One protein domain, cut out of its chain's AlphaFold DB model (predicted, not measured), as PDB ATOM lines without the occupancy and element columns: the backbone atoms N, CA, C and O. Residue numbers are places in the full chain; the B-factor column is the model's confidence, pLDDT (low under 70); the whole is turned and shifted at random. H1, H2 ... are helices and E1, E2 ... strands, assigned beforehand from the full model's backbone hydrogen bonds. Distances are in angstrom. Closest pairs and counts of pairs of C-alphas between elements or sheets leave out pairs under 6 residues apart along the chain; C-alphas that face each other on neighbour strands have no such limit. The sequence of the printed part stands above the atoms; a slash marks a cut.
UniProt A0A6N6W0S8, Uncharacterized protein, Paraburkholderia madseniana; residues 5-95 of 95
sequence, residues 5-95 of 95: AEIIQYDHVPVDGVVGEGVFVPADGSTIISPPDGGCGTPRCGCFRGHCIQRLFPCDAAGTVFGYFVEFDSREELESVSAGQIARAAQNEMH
ATOM      1  N   ALA A   5     320.323 333.771 418.815       89.00
ATOM      2  CA  ALA A   5     320.304 332.839 417.701       89.00
ATOM      3  C   ALA A   5     321.253 331.668 417.977       89.00
ATOM      4  O   ALA A   5     322.283 331.827 418.618       89.00
ATOM      5  N   GLU A   6     320.883 330.490 417.495       90.00
ATOM      6  CA  GLU A   6     321.687 329.275 417.553       90.00
ATOM      7  C   GLU A   6     321.642 328.598 416.185       90.00
ATOM      8  O   GLU A   6     320.599 328.573 415.524       90.00
ATOM      9  N   ILE A   7     322.769 328.041 415.750       93.00
ATOM     10  CA  ILE A   7     322.854 327.289 414.498       93.00
ATOM     11  C   ILE A   7     322.555 325.823 414.765       93.00
ATOM     12  O   ILE A   7     323.059 325.227 415.714       93.00
ATOM     13  N   ILE A   8     321.735 325.243 413.896       91.50
ATOM     14  CA  ILE A   8     321.367 323.835 413.942       91.50
ATOM     15  C   ILE A   8     322.036 323.130 412.770       91.50
ATOM     16  O   ILE A   8     321.945 323.587 411.629       91.50
ATOM     17  N   GLN A   9     322.658 321.993 413.054       93.38
ATOM     18  CA  GLN A   9     323.195 321.089 412.051       93.38
ATOM     19  C   GLN A   9     322.877 319.656 412.464       93.38
ATOM     20  O   GLN A   9     323.193 319.235 413.577       93.38
ATOM     21  N   TYR A  10     322.253 318.917 411.555       91.00
ATOM     22  CA  TYR A  10     322.109 317.473 411.652       91.00
ATOM     23  C   TYR A  10     322.850 316.837 410.486       91.00
ATOM     24  O   TYR A  10     322.512 317.091 409.330       91.00
ATOM     25  N   ASP A  11     323.837 316.008 410.801       92.25
ATOM     26  CA  ASP A  11     324.602 315.255 409.814       92.25
ATOM     27  C   ASP A  11     323.967 313.886 409.562       92.25
ATOM     28  O   ASP A  11     323.358 313.289 410.454       92.25
ATOM     29  N   HIS A  12     324.166 313.360 408.353       91.00
ATOM     30  CA  HIS A  12     323.736 312.017 407.958       91.00
ATOM     31  C   HIS A  12     322.226 311.763 408.123       91.00
ATOM     32  O   HIS A  12     321.816 310.645 408.444       91.00
ATOM     33  N   VAL A  13     321.395 312.782 407.890       90.06
ATOM     34  CA  VAL A  13     319.933 312.669 407.941       90.06
ATOM     35  C   VAL A  13     319.454 311.789 406.781       90.06
ATOM     36  O   VAL A  13     319.685 312.134 405.617       90.06
ATOM     37  N   PRO A  14     318.788 310.652 407.054       87.00
ATOM     38  CA  PRO A  14     318.251 309.797 406.002       87.00
ATOM     39  C   PRO A  14     317.129 310.486 405.217       87.00
ATOM     40  O   PRO A  14     316.535 311.464 405.666       87.00
ATOM     41  N   VAL A  15     316.790 309.941 404.047       84.19
ATOM     42  CA  VAL A  15     315.747 310.502 403.163       84.19
ATOM     43  C   VAL A  15     314.374 310.568 403.839       84.19
ATOM     44  O   VAL A  15     313.585 311.459 403.539       84.19
ATOM     45  N   ASP A  16     314.081 309.637 404.747       86.31
ATOM     46  CA  ASP A  16     312.833 309.619 405.512       86.31
ATOM     47  C   ASP A  16     312.856 310.545 406.739       86.31
ATOM     48  O   ASP A  16     311.861 310.617 407.454       86.31
ATOM     49  N   GLY A  17     313.961 311.258 406.984       85.00
ATOM     50  CA  GLY A  17     314.115 312.214 408.077       85.00
ATOM     51  C   GLY A  17     314.231 311.592 409.469       85.00
ATOM     52  O   GLY A  17     314.332 312.329 410.447       85.00
ATOM     53  N   VAL A  18     314.212 310.264 409.609       88.06
ATOM     54  CA  VAL A  18     314.238 309.615 410.927       88.06
ATOM     55  C   VAL A  18     315.681 309.401 411.376       88.06
ATOM     56  O   VAL A  18     316.446 308.671 410.752       88.06
ATOM     57  N   VAL A  19     316.054 310.017 412.495       84.75
ATOM     58  CA  VAL A  19     317.383 309.922 413.109       84.75
ATOM     59  C   VAL A  19     317.305 309.282 414.499       84.75
ATOM     60  O   VAL A  19     316.371 309.519 415.268       84.75
ATOM     61  N   GLY A  20     318.315 308.478 414.851       80.56
ATOM     62  CA  GLY A  20     318.486 307.920 416.200       80.56
ATOM     63  C   GLY A  20     317.252 307.190 416.756       80.56
ATOM     64  O   GLY A  20     316.614 306.412 416.054       80.56
ATOM     65  N   GLU A  21     316.925 307.442 418.028       77.44
ATOM     66  CA  GLU A  21     315.826 306.841 418.814       77.44
ATOM     67  C   GLU A  21     314.403 307.235 418.339       77.44
ATOM     68  O   GLU A  21     313.490 307.412 419.142       77.44
ATOM     69  N   GLY A  22     314.192 307.388 417.030       70.62
ATOM     70  CA  GLY A  22     312.906 307.769 416.437       70.62
ATOM     71  C   GLY A  22     312.650 309.277 416.400       70.62
ATOM     72  O   GLY A  22     311.500 309.697 416.274       70.62
ATOM     73  N   VAL A  23     313.697 310.099 416.506       81.44
ATOM     74  CA  VAL A  23     313.594 311.552 416.326       81.44
ATOM     75  C   VAL A  23     313.391 311.846 414.842       81.44
ATOM     76  O   VAL A  23     314.058 311.265 413.994       81.44
ATOM     77  N   PHE A  24     312.476 312.754 414.514       86.06
ATOM     78  CA  PHE A  24     312.203 313.142 413.133       86.06
ATOM     79  C   PHE A  24     312.765 314.536 412.835       86.06
ATOM     80  O   PHE A  24     312.420 315.507 413.512       86.06
ATOM     81  N   VAL A  25     313.607 314.626 411.809       87.25
ATOM     82  CA  VAL A  25     314.161 315.856 411.238       87.25
ATOM     83  C   VAL A  25     313.549 316.043 409.844       87.25
ATOM     84  O   VAL A  25     313.830 315.241 408.955       87.25
ATOM     85  N   PRO A  26     312.728 317.086 409.615       87.50
ATOM     86  CA  PRO A  26     312.127 317.356 408.308       87.50
ATOM     87  C   PRO A  26     313.193 317.653 407.244       87.50
ATOM     88  O   PRO A  26     313.684 318.779 407.128       87.50
ATOM     89  N   ALA A  27     313.573 316.631 406.474       88.56
ATOM     90  CA  ALA A  27     314.603 316.717 405.439       88.56
ATOM     91  C   ALA A  27     314.162 317.546 404.217       88.56
ATOM     92  O   ALA A  27     314.994 317.976 403.427       88.56
ATOM     93  N   ASP A  28     312.868 317.819 404.067       89.44
ATOM     94  CA  ASP A  28     312.305 318.758 403.092       89.44
ATOM     95  C   ASP A  28     312.372 320.227 403.556       89.44
ATOM     96  O   ASP A  28     312.062 321.144 402.792       89.44
ATOM     97  N   GLY A  29     312.837 320.460 404.786       90.19
ATOM     98  CA  GLY A  29     312.880 321.763 405.431       90.19
ATOM     99  C   GLY A  29     311.571 322.103 406.140       90.19
ATOM    100  O   GLY A  29     310.488 321.629 405.812       90.19
ATOM    101  N   SER A  30     311.650 322.963 407.151       91.31
ATOM    102  CA  SER A  30     310.476 323.352 407.937       91.31
ATOM    103  C   SER A  30     310.666 324.706 408.605       91.31
ATOM    104  O   SER A  30     311.787 325.153 408.842       91.31
ATOM    105  N   THR A  31     309.556 325.383 408.901       90.62
ATOM    106  CA  THR A  31     309.549 326.527 409.819       90.62
ATOM    107  C   THR A  31     308.592 326.224 410.951       90.62
ATOM    108  O   THR A  31     307.423 325.937 410.703       90.62
ATOM    109  N   ILE A  32     309.075 326.346 412.180       88.88
ATOM    110  CA  ILE A  32     308.264 326.235 413.389       88.88
ATOM    111  C   ILE A  32     308.307 327.582 414.094       88.88
ATOM    112  O   ILE A  32     309.367 328.185 414.242       88.88
ATOM    113  N   ILE A  33     307.142 328.057 414.517       89.69
ATOM    114  CA  ILE A  33     306.991 329.281 415.299       89.69
ATOM    115  C   ILE A  33     306.282 328.891 416.588       89.69
ATOM    116  O   ILE A  33     305.273 328.182 416.543       89.69
ATOM    117  N   SER A  34     306.797 329.347 417.729       88.44
ATOM    118  CA  SER A  34     306.156 329.116 419.026       88.44
ATOM    119  C   SER A  34     304.700 329.618 419.026       88.44
ATOM    120  O   SER A  34     304.407 330.643 418.391       88.44
ATOM    121  N   PRO A  35     303.786 328.961 419.759       88.12
ATOM    122  CA  PRO A  35     302.414 329.429 419.915       88.12
ATOM    123  C   PRO A  35     302.366 330.763 420.689       88.12
ATOM    124  O   PRO A  35     303.388 331.218 421.218       88.12
ATOM    125  N   PRO A  36     301.184 331.400 420.791       86.56
ATOM    126  CA  PRO A  36     301.022 332.660 421.517       86.56
ATOM    127  C   PRO A  36     301.497 332.627 422.974       86.56
ATOM    128  O   PRO A  36     301.996 333.640 423.445       86.56
ATOM    129  N   ASP A  37     301.413 331.475 423.645       84.19
ATOM    130  CA  ASP A  37     301.835 331.297 425.045       84.19
ATOM    131  C   ASP A  37     303.314 330.870 425.196       84.19
ATOM    132  O   ASP A  37     303.792 330.649 426.309       84.19
ATOM    133  N   GLY A  38     304.052 330.742 424.084       84.12
ATOM    134  CA  GLY A  38     305.441 330.276 424.065       84.12
ATOM    135  C   GLY A  38     305.605 328.748 424.134       84.12
ATOM    136  O   GLY A  38     304.644 327.980 424.216       84.12
ATOM    137  N   GLY A  39     306.855 328.291 424.054       82.31
ATOM    138  CA  GLY A  39     307.224 326.873 424.022       82.31
ATOM    139  C   GLY A  39     306.931 326.198 422.678       82.31
ATOM    140  O   GLY A  39     306.817 326.848 421.641       82.31
ATOM    141  N   CYS A  40     306.803 324.870 422.680       77.94
ATOM    142  CA  CYS A  40     306.568 324.086 421.458       77.94
ATOM    143  C   CYS A  40     305.082 323.826 421.139       77.94
ATOM    144  O   CYS A  40     304.771 323.117 420.186       77.94
ATOM    145  N   GLY A  41     304.150 324.313 421.968       72.19
ATOM    146  CA  GLY A  41     302.709 324.071 421.802       72.19
ATOM    147  C   GLY A  41     302.216 322.670 422.175       72.19
ATOM    148  O   GLY A  41     301.016 322.417 422.108       72.19
ATOM    149  N   THR A  42     303.094 321.771 422.629       72.88
ATOM    150  CA  THR A  42     302.676 320.483 423.201       72.88
ATOM    151  C   THR A  42     302.365 320.654 424.690       72.88
ATOM    152  O   THR A  42     303.260 321.031 425.457       72.88
ATOM    153  N   PRO A  43     301.129 320.360 425.144       64.44
ATOM    154  CA  PRO A  43     300.775 320.454 426.553       64.44
ATOM    155  C   PRO A  43     301.741 319.638 427.414       64.44
ATOM    156  O   PRO A  43     301.960 318.457 427.159       64.44
ATOM    157  N   ARG A  44     302.289 320.264 428.463       61.97
ATOM    158  CA  ARG A  44     303.244 319.651 429.407       61.97
ATOM    159  C   ARG A  44     304.618 319.283 428.818       61.97
ATOM    160  O   ARG A  44     305.375 318.606 429.510       61.97
ATOM    161  N   CYS A  45     304.985 319.736 427.611       66.12
ATOM    162  CA  CYS A  45     306.383 319.622 427.180       66.12
ATOM    163  C   CYS A  45     307.265 320.551 428.020       66.12
ATOM    164  O   CYS A  45     306.990 321.742 428.132       66.12
ATOM    165  N   GLY A  46     308.344 320.008 428.588       58.75
ATOM    166  CA  GLY A  46     309.375 320.785 429.285       58.75
ATOM    167  C   GLY A  46     310.418 321.411 428.352       58.75
ATOM    168  O   GLY A  46     311.392 321.983 428.833       58.75
ATOM    169  N   CYS A  47     310.244 321.268 427.036       68.38
ATOM    170  CA  CYS A  47     311.172 321.739 426.020       68.38
ATOM    171  C   CYS A  47     311.071 323.268 425.841       68.38
ATOM    172  O   CYS A  47     310.222 323.756 425.104       68.38
ATOM    173  N   PHE A  48     311.956 323.977 426.555       59.72
ATOM    174  CA  PHE A  48     312.266 325.416 426.528       59.72
ATOM    175  C   PHE A  48     311.120 326.418 426.782       59.72
ATOM    176  O   PHE A  48     309.994 326.314 426.304       59.72
ATOM    177  N   ARG A  49     311.444 327.419 427.610       66.00
ATOM    178  CA  ARG A  49     310.551 328.464 428.126       66.00
ATOM    179  C   ARG A  49     310.789 329.770 427.353       66.00
ATOM    180  O   ARG A  49     311.583 330.577 427.810       66.00
ATOM    181  N   GLY A  50     310.107 329.990 426.228       79.31
ATOM    182  CA  GLY A  50     310.228 331.255 425.489       79.31
ATOM    183  C   GLY A  50     309.431 331.305 424.186       79.31
ATOM    184  O   GLY A  50     308.816 330.311 423.791       79.31
ATOM    185  N   HIS A  51     309.435 332.460 423.520       89.94
ATOM    186  CA  HIS A  51     308.931 332.593 422.152       89.94
ATOM    187  C   HIS A  51     310.075 332.363 421.177       89.94
ATOM    188  O   HIS A  51     311.183 332.837 421.404       89.94
ATOM    189  N   CYS A  52     309.833 331.628 420.099       90.00
ATOM    190  CA  CYS A  52     310.906 331.234 419.201       90.00
ATOM    191  C   CYS A  52     310.462 331.021 417.757       90.00
ATOM    192  O   CYS A  52     309.276 330.838 417.455       90.00
ATOM    193  N   ILE A  53     311.460 331.018 416.876       91.38
ATOM    194  CA  ILE A  53     311.360 330.570 415.490       91.38
ATOM    195  C   ILE A  53     312.492 329.586 415.232       91.38
ATOM    196  O   ILE A  53     313.658 329.898 415.454       91.38
ATOM    197  N   GLN A  54     312.147 328.422 414.704       90.88
ATOM    198  CA  GLN A  54     313.094 327.482 414.127       90.88
ATOM    199  C   GLN A  54     312.900 327.457 412.617       90.88
ATOM    200  O   GLN A  54     311.774 327.319 412.132       90.88
ATOM    201  N   ARG A  55     313.994 327.543 411.867       93.38
ATOM    202  CA  ARG A  55     314.009 327.304 410.423       93.38
ATOM    203  C   ARG A  55     315.004 326.198 410.127       93.38
ATOM    204  O   ARG A  55     316.181 326.354 410.419       93.38
ATOM    205  N   LEU A  56     314.534 325.127 409.506       93.25
ATOM    206  CA  LEU A  56     315.362 324.092 408.899       93.25
ATOM    207  C   LEU A  56     315.316 324.255 407.378       93.25
ATOM    208  O   LEU A  56     314.253 324.491 406.793       93.25
ATOM    209  N   PHE A  57     316.473 324.151 406.743       93.62
ATOM    210  CA  PHE A  57     316.618 324.110 405.296       93.62
ATOM    211  C   PHE A  57     316.496 322.666 404.794       93.62
ATOM    212  O   PHE A  57     316.719 321.738 405.571       93.62
ATOM    213  N   PRO A  58     316.141 322.458 403.514       94.06
ATOM    214  CA  PRO A  58     316.158 321.126 402.926       94.06
ATOM    215  C   PRO A  58     317.528 320.462 403.081       94.06
ATOM    216  O   PRO A  58     318.560 321.133 403.001       94.06
ATOM    217  N   CYS A  59     317.509 319.147 403.274       94.00
ATOM    218  CA  CYS A  59     318.689 318.307 403.354       94.00
ATOM    219  C   CYS A  59     319.518 318.453 402.076       94.00
ATOM    220  O   CYS A  59     318.989 318.371 400.961       94.00
ATOM    221  N   ASP A  60     320.812 318.706 402.237       93.62
ATOM    222  CA  ASP A  60     321.726 318.835 401.113       93.62
ATOM    223  C   ASP A  60     322.152 317.468 400.550       93.62
ATOM    224  O   ASP A  60     321.820 316.398 401.062       93.62
ATOM    225  N   ALA A  61     322.919 317.494 399.459       91.75
ATOM    226  CA  ALA A  61     323.402 316.278 398.809       91.75
ATOM    227  C   ALA A  61     324.363 315.440 399.678       91.75
ATOM    228  O   ALA A  61     324.615 314.282 399.345       91.75
ATOM    229  N   ALA A  62     324.910 316.002 400.762       92.38
ATOM    230  CA  ALA A  62     325.755 315.291 401.716       92.38
ATOM    231  C   ALA A  62     324.942 314.631 402.847       92.38
ATOM    232  O   ALA A  62     325.517 313.917 403.671       92.38
ATOM    233  N   GLY A  63     323.618 314.820 402.875       91.50
ATOM    234  CA  GLY A  63     322.767 314.338 403.958       91.50
ATOM    235  C   GLY A  63     322.748 315.283 405.159       91.50
ATOM    236  O   GLY A  63     322.489 314.831 406.273       91.50
ATOM    237  N   THR A  64     323.063 316.566 404.964       94.62
ATOM    238  CA  THR A  64     323.115 317.559 406.042       94.62
ATOM    239  C   THR A  64     321.864 318.421 406.036       94.62
ATOM    240  O   THR A  64     321.525 319.036 405.025       94.62
ATOM    241  N   VAL A  65     321.196 318.524 407.184       93.81
ATOM    242  CA  VAL A  65     320.118 319.494 407.411       93.81
ATOM    243  C   VAL A  65     320.664 320.629 408.264       93.81
ATOM    244  O   VAL A  65     320.952 320.453 409.448       93.81
ATOM    245  N   PHE A  66     320.771 321.809 407.658       94.62
ATOM    246  CA  PHE A  66     321.119 323.043 408.354       94.62
ATOM    247  C   PHE A  66     319.881 323.807 408.794       94.62
ATOM    248  O   PHE A  66     318.804 323.698 408.207       94.62
ATOM    249  N   GLY A  67     320.051 324.666 409.785       93.50
ATOM    250  CA  GLY A  67     319.012 325.577 410.206       93.50
ATOM    251  C   GLY A  67     319.482 326.555 411.257       93.50
ATOM    252  O   GLY A  67     320.662 326.637 411.590       93.50
ATOM    253  N   TYR A  68     318.525 327.286 411.797       92.38
ATOM    254  CA  TYR A  68     318.738 328.141 412.947       92.38
ATOM    255  C   TYR A  68     317.534 328.095 413.879       92.38
ATOM    256  O   TYR A  68     316.394 327.864 413.458       92.38
ATOM    257  N   PHE A  69     317.804 328.354 415.147       90.50
ATOM    258  CA  PHE A  69     316.825 328.629 416.180       90.50
ATOM    259  C   PHE A  69     317.020 330.064 416.650       90.50
ATOM    260  O   PHE A  69     318.149 330.501 416.837       90.50
ATOM    261  N   VAL A  70     315.933 330.802 416.822       91.12
ATOM    262  CA  VAL A  70     315.969 332.149 417.384       91.12
ATOM    263  C   VAL A  70     314.969 332.243 418.517       91.12
ATOM    264  O   VAL A  70     313.791 331.945 418.319       91.12
ATOM    265  N   GLU A  71     315.438 332.676 419.683       90.50
ATOM    266  CA  GLU A  71     314.629 332.930 420.870       90.50
ATOM    267  C   GLU A  71     314.401 334.433 421.071       90.50
ATOM    268  O   GLU A  71     315.274 335.267 420.804       90.50
ATOM    269  N   PHE A  72     313.209 334.756 421.563       89.81
ATOM    270  CA  PHE A  72     312.727 336.094 421.864       89.81
ATOM    271  C   PHE A  72     312.226 336.140 423.305       89.81
ATOM    272  O   PHE A  72     311.634 335.175 423.802       89.81
ATOM    273  N   ASP A  73     312.400 337.289 423.955       87.50
ATOM    274  CA  ASP A  73     312.015 337.452 425.358       87.50
ATOM    275  C   ASP A  73     310.491 337.613 425.516       87.50
ATOM    276  O   ASP A  73     309.942 337.383 426.595       87.50
ATOM    277  N   SER A  74     309.784 337.985 424.442       88.81
ATOM    278  CA  SER A  74     308.327 338.138 424.435       88.81
ATOM    279  C   SER A  74     307.695 337.851 423.069       88.81
ATOM    280  O   SER A  74     308.358 337.834 422.027       88.81
ATOM    281  N   ARG A  75     306.371 337.652 423.072       90.25
ATOM    282  CA  ARG A  75     305.571 337.504 421.852       90.25
ATOM    283  C   ARG A  75     305.612 338.763 420.989       90.25
ATOM    284  O   ARG A  75     305.691 338.661 419.771       90.25
ATOM    285  N   GLU A  76     305.571 339.929 421.628       92.00
ATOM    286  CA  GLU A  76     305.638 341.224 420.952       92.00
ATOM    287  C   GLU A  76     306.956 341.372 420.186       92.00
ATOM    288  O   GLU A  76     306.953 341.774 419.024       92.00
ATOM    289  N   GLU A  77     308.078 340.966 420.791       90.94
ATOM    290  CA  GLU A  77     309.367 340.969 420.101       90.94
ATOM    291  C   GLU A  77     309.339 340.048 418.877       90.94
ATOM    292  O   GLU A  77     309.658 340.506 417.784       90.94
ATOM    293  N   LEU A  78     308.882 338.800 419.017       90.62
ATOM    294  CA  LEU A  78     308.742 337.859 417.897       90.62
ATOM    295  C   LEU A  78     307.923 338.450 416.733       90.62
ATOM    296  O   LEU A  78     308.318 338.328 415.576       90.62
ATOM    297  N   GLU A  79     306.789 339.088 417.027       91.12
ATOM    298  CA  GLU A  79     305.887 339.648 416.010       91.12
ATOM    299  C   GLU A  79     306.402 340.951 415.384       91.12
ATOM    300  O   GLU A  79     306.072 341.259 414.238       91.12
ATOM    301  N   SER A  80     307.225 341.710 416.109       91.62
ATOM    302  CA  SER A  80     307.795 342.979 415.637       91.62
ATOM    303  C   SER A  80     309.000 342.815 414.702       91.62
ATOM    304  O   SER A  80     309.409 343.773 414.040       91.62
ATOM    305  N   VAL A  81     309.585 341.616 414.639       90.88
ATOM    306  CA  VAL A  81     310.842 341.362 413.930       90.88
ATOM    307  C   VAL A  81     310.588 340.771 412.550       90.88
ATOM    308  O   VAL A  81     309.879 339.785 412.372       90.88
ATOM    309  N   SER A  82     311.233 341.352 411.540       91.38
ATOM    310  CA  SER A  82     311.154 340.843 410.171       91.38
ATOM    311  C   SER A  82     311.991 339.577 409.962       91.38
ATOM    312  O   SER A  82     313.047 339.385 410.571       91.38
ATOM    313  N   ALA A  83     311.594 338.760 408.982       86.62
ATOM    314  CA  ALA A  83     312.369 337.593 408.551       86.62
ATOM    315  C   ALA A  83     313.825 337.940 408.175       86.62
ATOM    316  O   ALA A  83     314.734 337.154 408.429       86.62
ATOM    317  N   GLY A  84     314.065 339.132 407.612       89.69
ATOM    318  CA  GLY A  84     315.413 339.600 407.281       89.69
ATOM    319  C   GLY A  84     316.281 339.871 408.514       89.69
ATOM    320  O   GLY A  84     317.466 339.552 408.511       89.69
ATOM    321  N   GLN A  85     315.699 340.412 409.588       90.69
ATOM    322  CA  GLN A  85     316.406 340.616 410.858       90.69
ATOM    323  C   GLN A  85     316.720 339.286 411.550       90.69
ATOM    324  O   GLN A  85     317.826 339.123 412.055       90.69
ATOM    325  N   ILE A  86     315.788 338.330 411.508       89.50
ATOM    326  CA  ILE A  86     315.986 336.963 412.016       89.50
ATOM    327  C   ILE A  86     317.139 336.277 411.281       89.50
ATOM    328  O   ILE A  86     318.072 335.791 411.914       89.50
ATOM    329  N   ALA A  87     317.117 336.295 409.945       87.88
ATOM    330  CA  ALA A  87     318.173 335.690 409.138       87.88
ATOM    331  C   ALA A  87     319.538 336.340 409.401       87.88
ATOM    332  O   ALA A  87     320.542 335.641 409.492       87.88
ATOM    333  N   ARG A  88     319.579 337.666 409.572       89.81
ATOM    334  CA  ARG A  88     320.813 338.385 409.905       89.81
ATOM    335  C   ARG A  88     321.344 338.024 411.294       89.81
ATOM    336  O   ARG A  88     322.554 337.915 411.455       89.81
ATOM    337  N   ALA A  89     320.467 337.843 412.281       87.94
ATOM    338  CA  ALA A  89     320.871 337.392 413.612       87.94
ATOM    339  C   ALA A  89     321.508 335.998 413.546       87.94
ATOM    340  O   ALA A  89     322.603 335.815 414.058       87.94
ATOM    341  N   ALA A  90     320.889 335.061 412.820       87.69
ATOM    342  CA  ALA A  90     321.467 333.739 412.593       87.69
ATOM    343  C   ALA A  90     322.817 333.807 411.852       87.69
ATOM    344  O   ALA A  90     323.766 333.146 412.247       87.69
ATOM    345  N   GLN A  91     322.942 334.645 410.820       86.50
ATOM    346  CA  GLN A  91     324.208 334.819 410.094       86.50
ATOM    347  C   GLN A  91     325.351 335.316 410.985       86.50
ATOM    348  O   GLN A  91     326.487 334.896 410.790       86.50
ATOM    349  N   ASN A  92     325.065 336.190 411.952       87.69
ATOM    350  CA  ASN A  92     326.087 336.704 412.863       87.69
ATOM    351  C   ASN A  92     326.652 335.619 413.794       87.69
ATOM    352  O   ASN A  92     327.803 335.734 414.180       87.69
ATOM    353  N   GLU A  93     325.877 334.585 414.128       84.50
ATOM    354  CA  GLU A  93     326.331 333.468 414.975       84.50
ATOM    355  C   GLU A  93     327.168 332.432 414.207       84.50
ATOM    356  O   GLU A  93     327.810 331.573 414.804       84.50
ATOM    357  N   MET A  94     327.169 332.487 412.871       71.69
ATOM    358  CA  MET A  94     327.998 331.608 412.038       71.69
ATOM    359  C   MET A  94     329.458 332.086 411.917       71.69
ATOM    360  O   MET A  94     330.259 331.393 411.288       71.69
ATOM    361  N   HIS A  95     329.790 333.278 412.428       55.16
ATOM    362  CA  HIS A  95     331.070 333.978 412.250       55.16
ATOM    363  C   HIS A  95     331.748 334.257 413.595       55.16
ATOM    364  O   HIS A  95     333.000 334.215 413.623       55.16
TER     365      HIS A  95
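Overview. This is residues 5 to 95 of the 95 residues of an uncharacterized protein of Paraburkholderia madseniana (UniProt A0A6N6W0S8). An antiparallel sheet, E1 E4 E3 E2, has H1 and H2 over one face, in two layers, and long loops leave both its ends. Of 91 printed residues, under half are in named elements: four strands, then two helices. The mixed domain is compact, with a radius of gyration of the C-alphas of 13.9 A and spans of 37 by 34 by 18 A.

Arrangement. E1, residues 5 to 10, E2, 30 to 33, E3, 51 to 56, and E4, 65 to 72, make a Greek key: E2 E3 E4 form a meander of two hairpins, with E1 antiparallel to E4. Within hydrogen-bond range are N 6 and O 69, 2.8 A, N 53 and O 70, 2.9 A, and N 32 and O 54, 2.9 A. H1, 75 to 80, stands up from the sheet; its closest C-alphas to E3 are 75 and 51, 6.0 A. H2, 83 to 93, runs across the strands; its closest C-alphas to E1 are 90 and 5, 5.3 A. In both helices every O i to N i+4 pair is within range.

Along the chain. E4 is 23.2 A long. C-alpha 5 is at (320.304, 332.839, 417.701), C-alpha 93 at (326.331, 333.468, 414.975).

Size, cuts and confidence. The printed part has no cut. Links E1 to E2 and E2 to E3 are long. Residues 43 to 49 and 95 have pLDDT under 70.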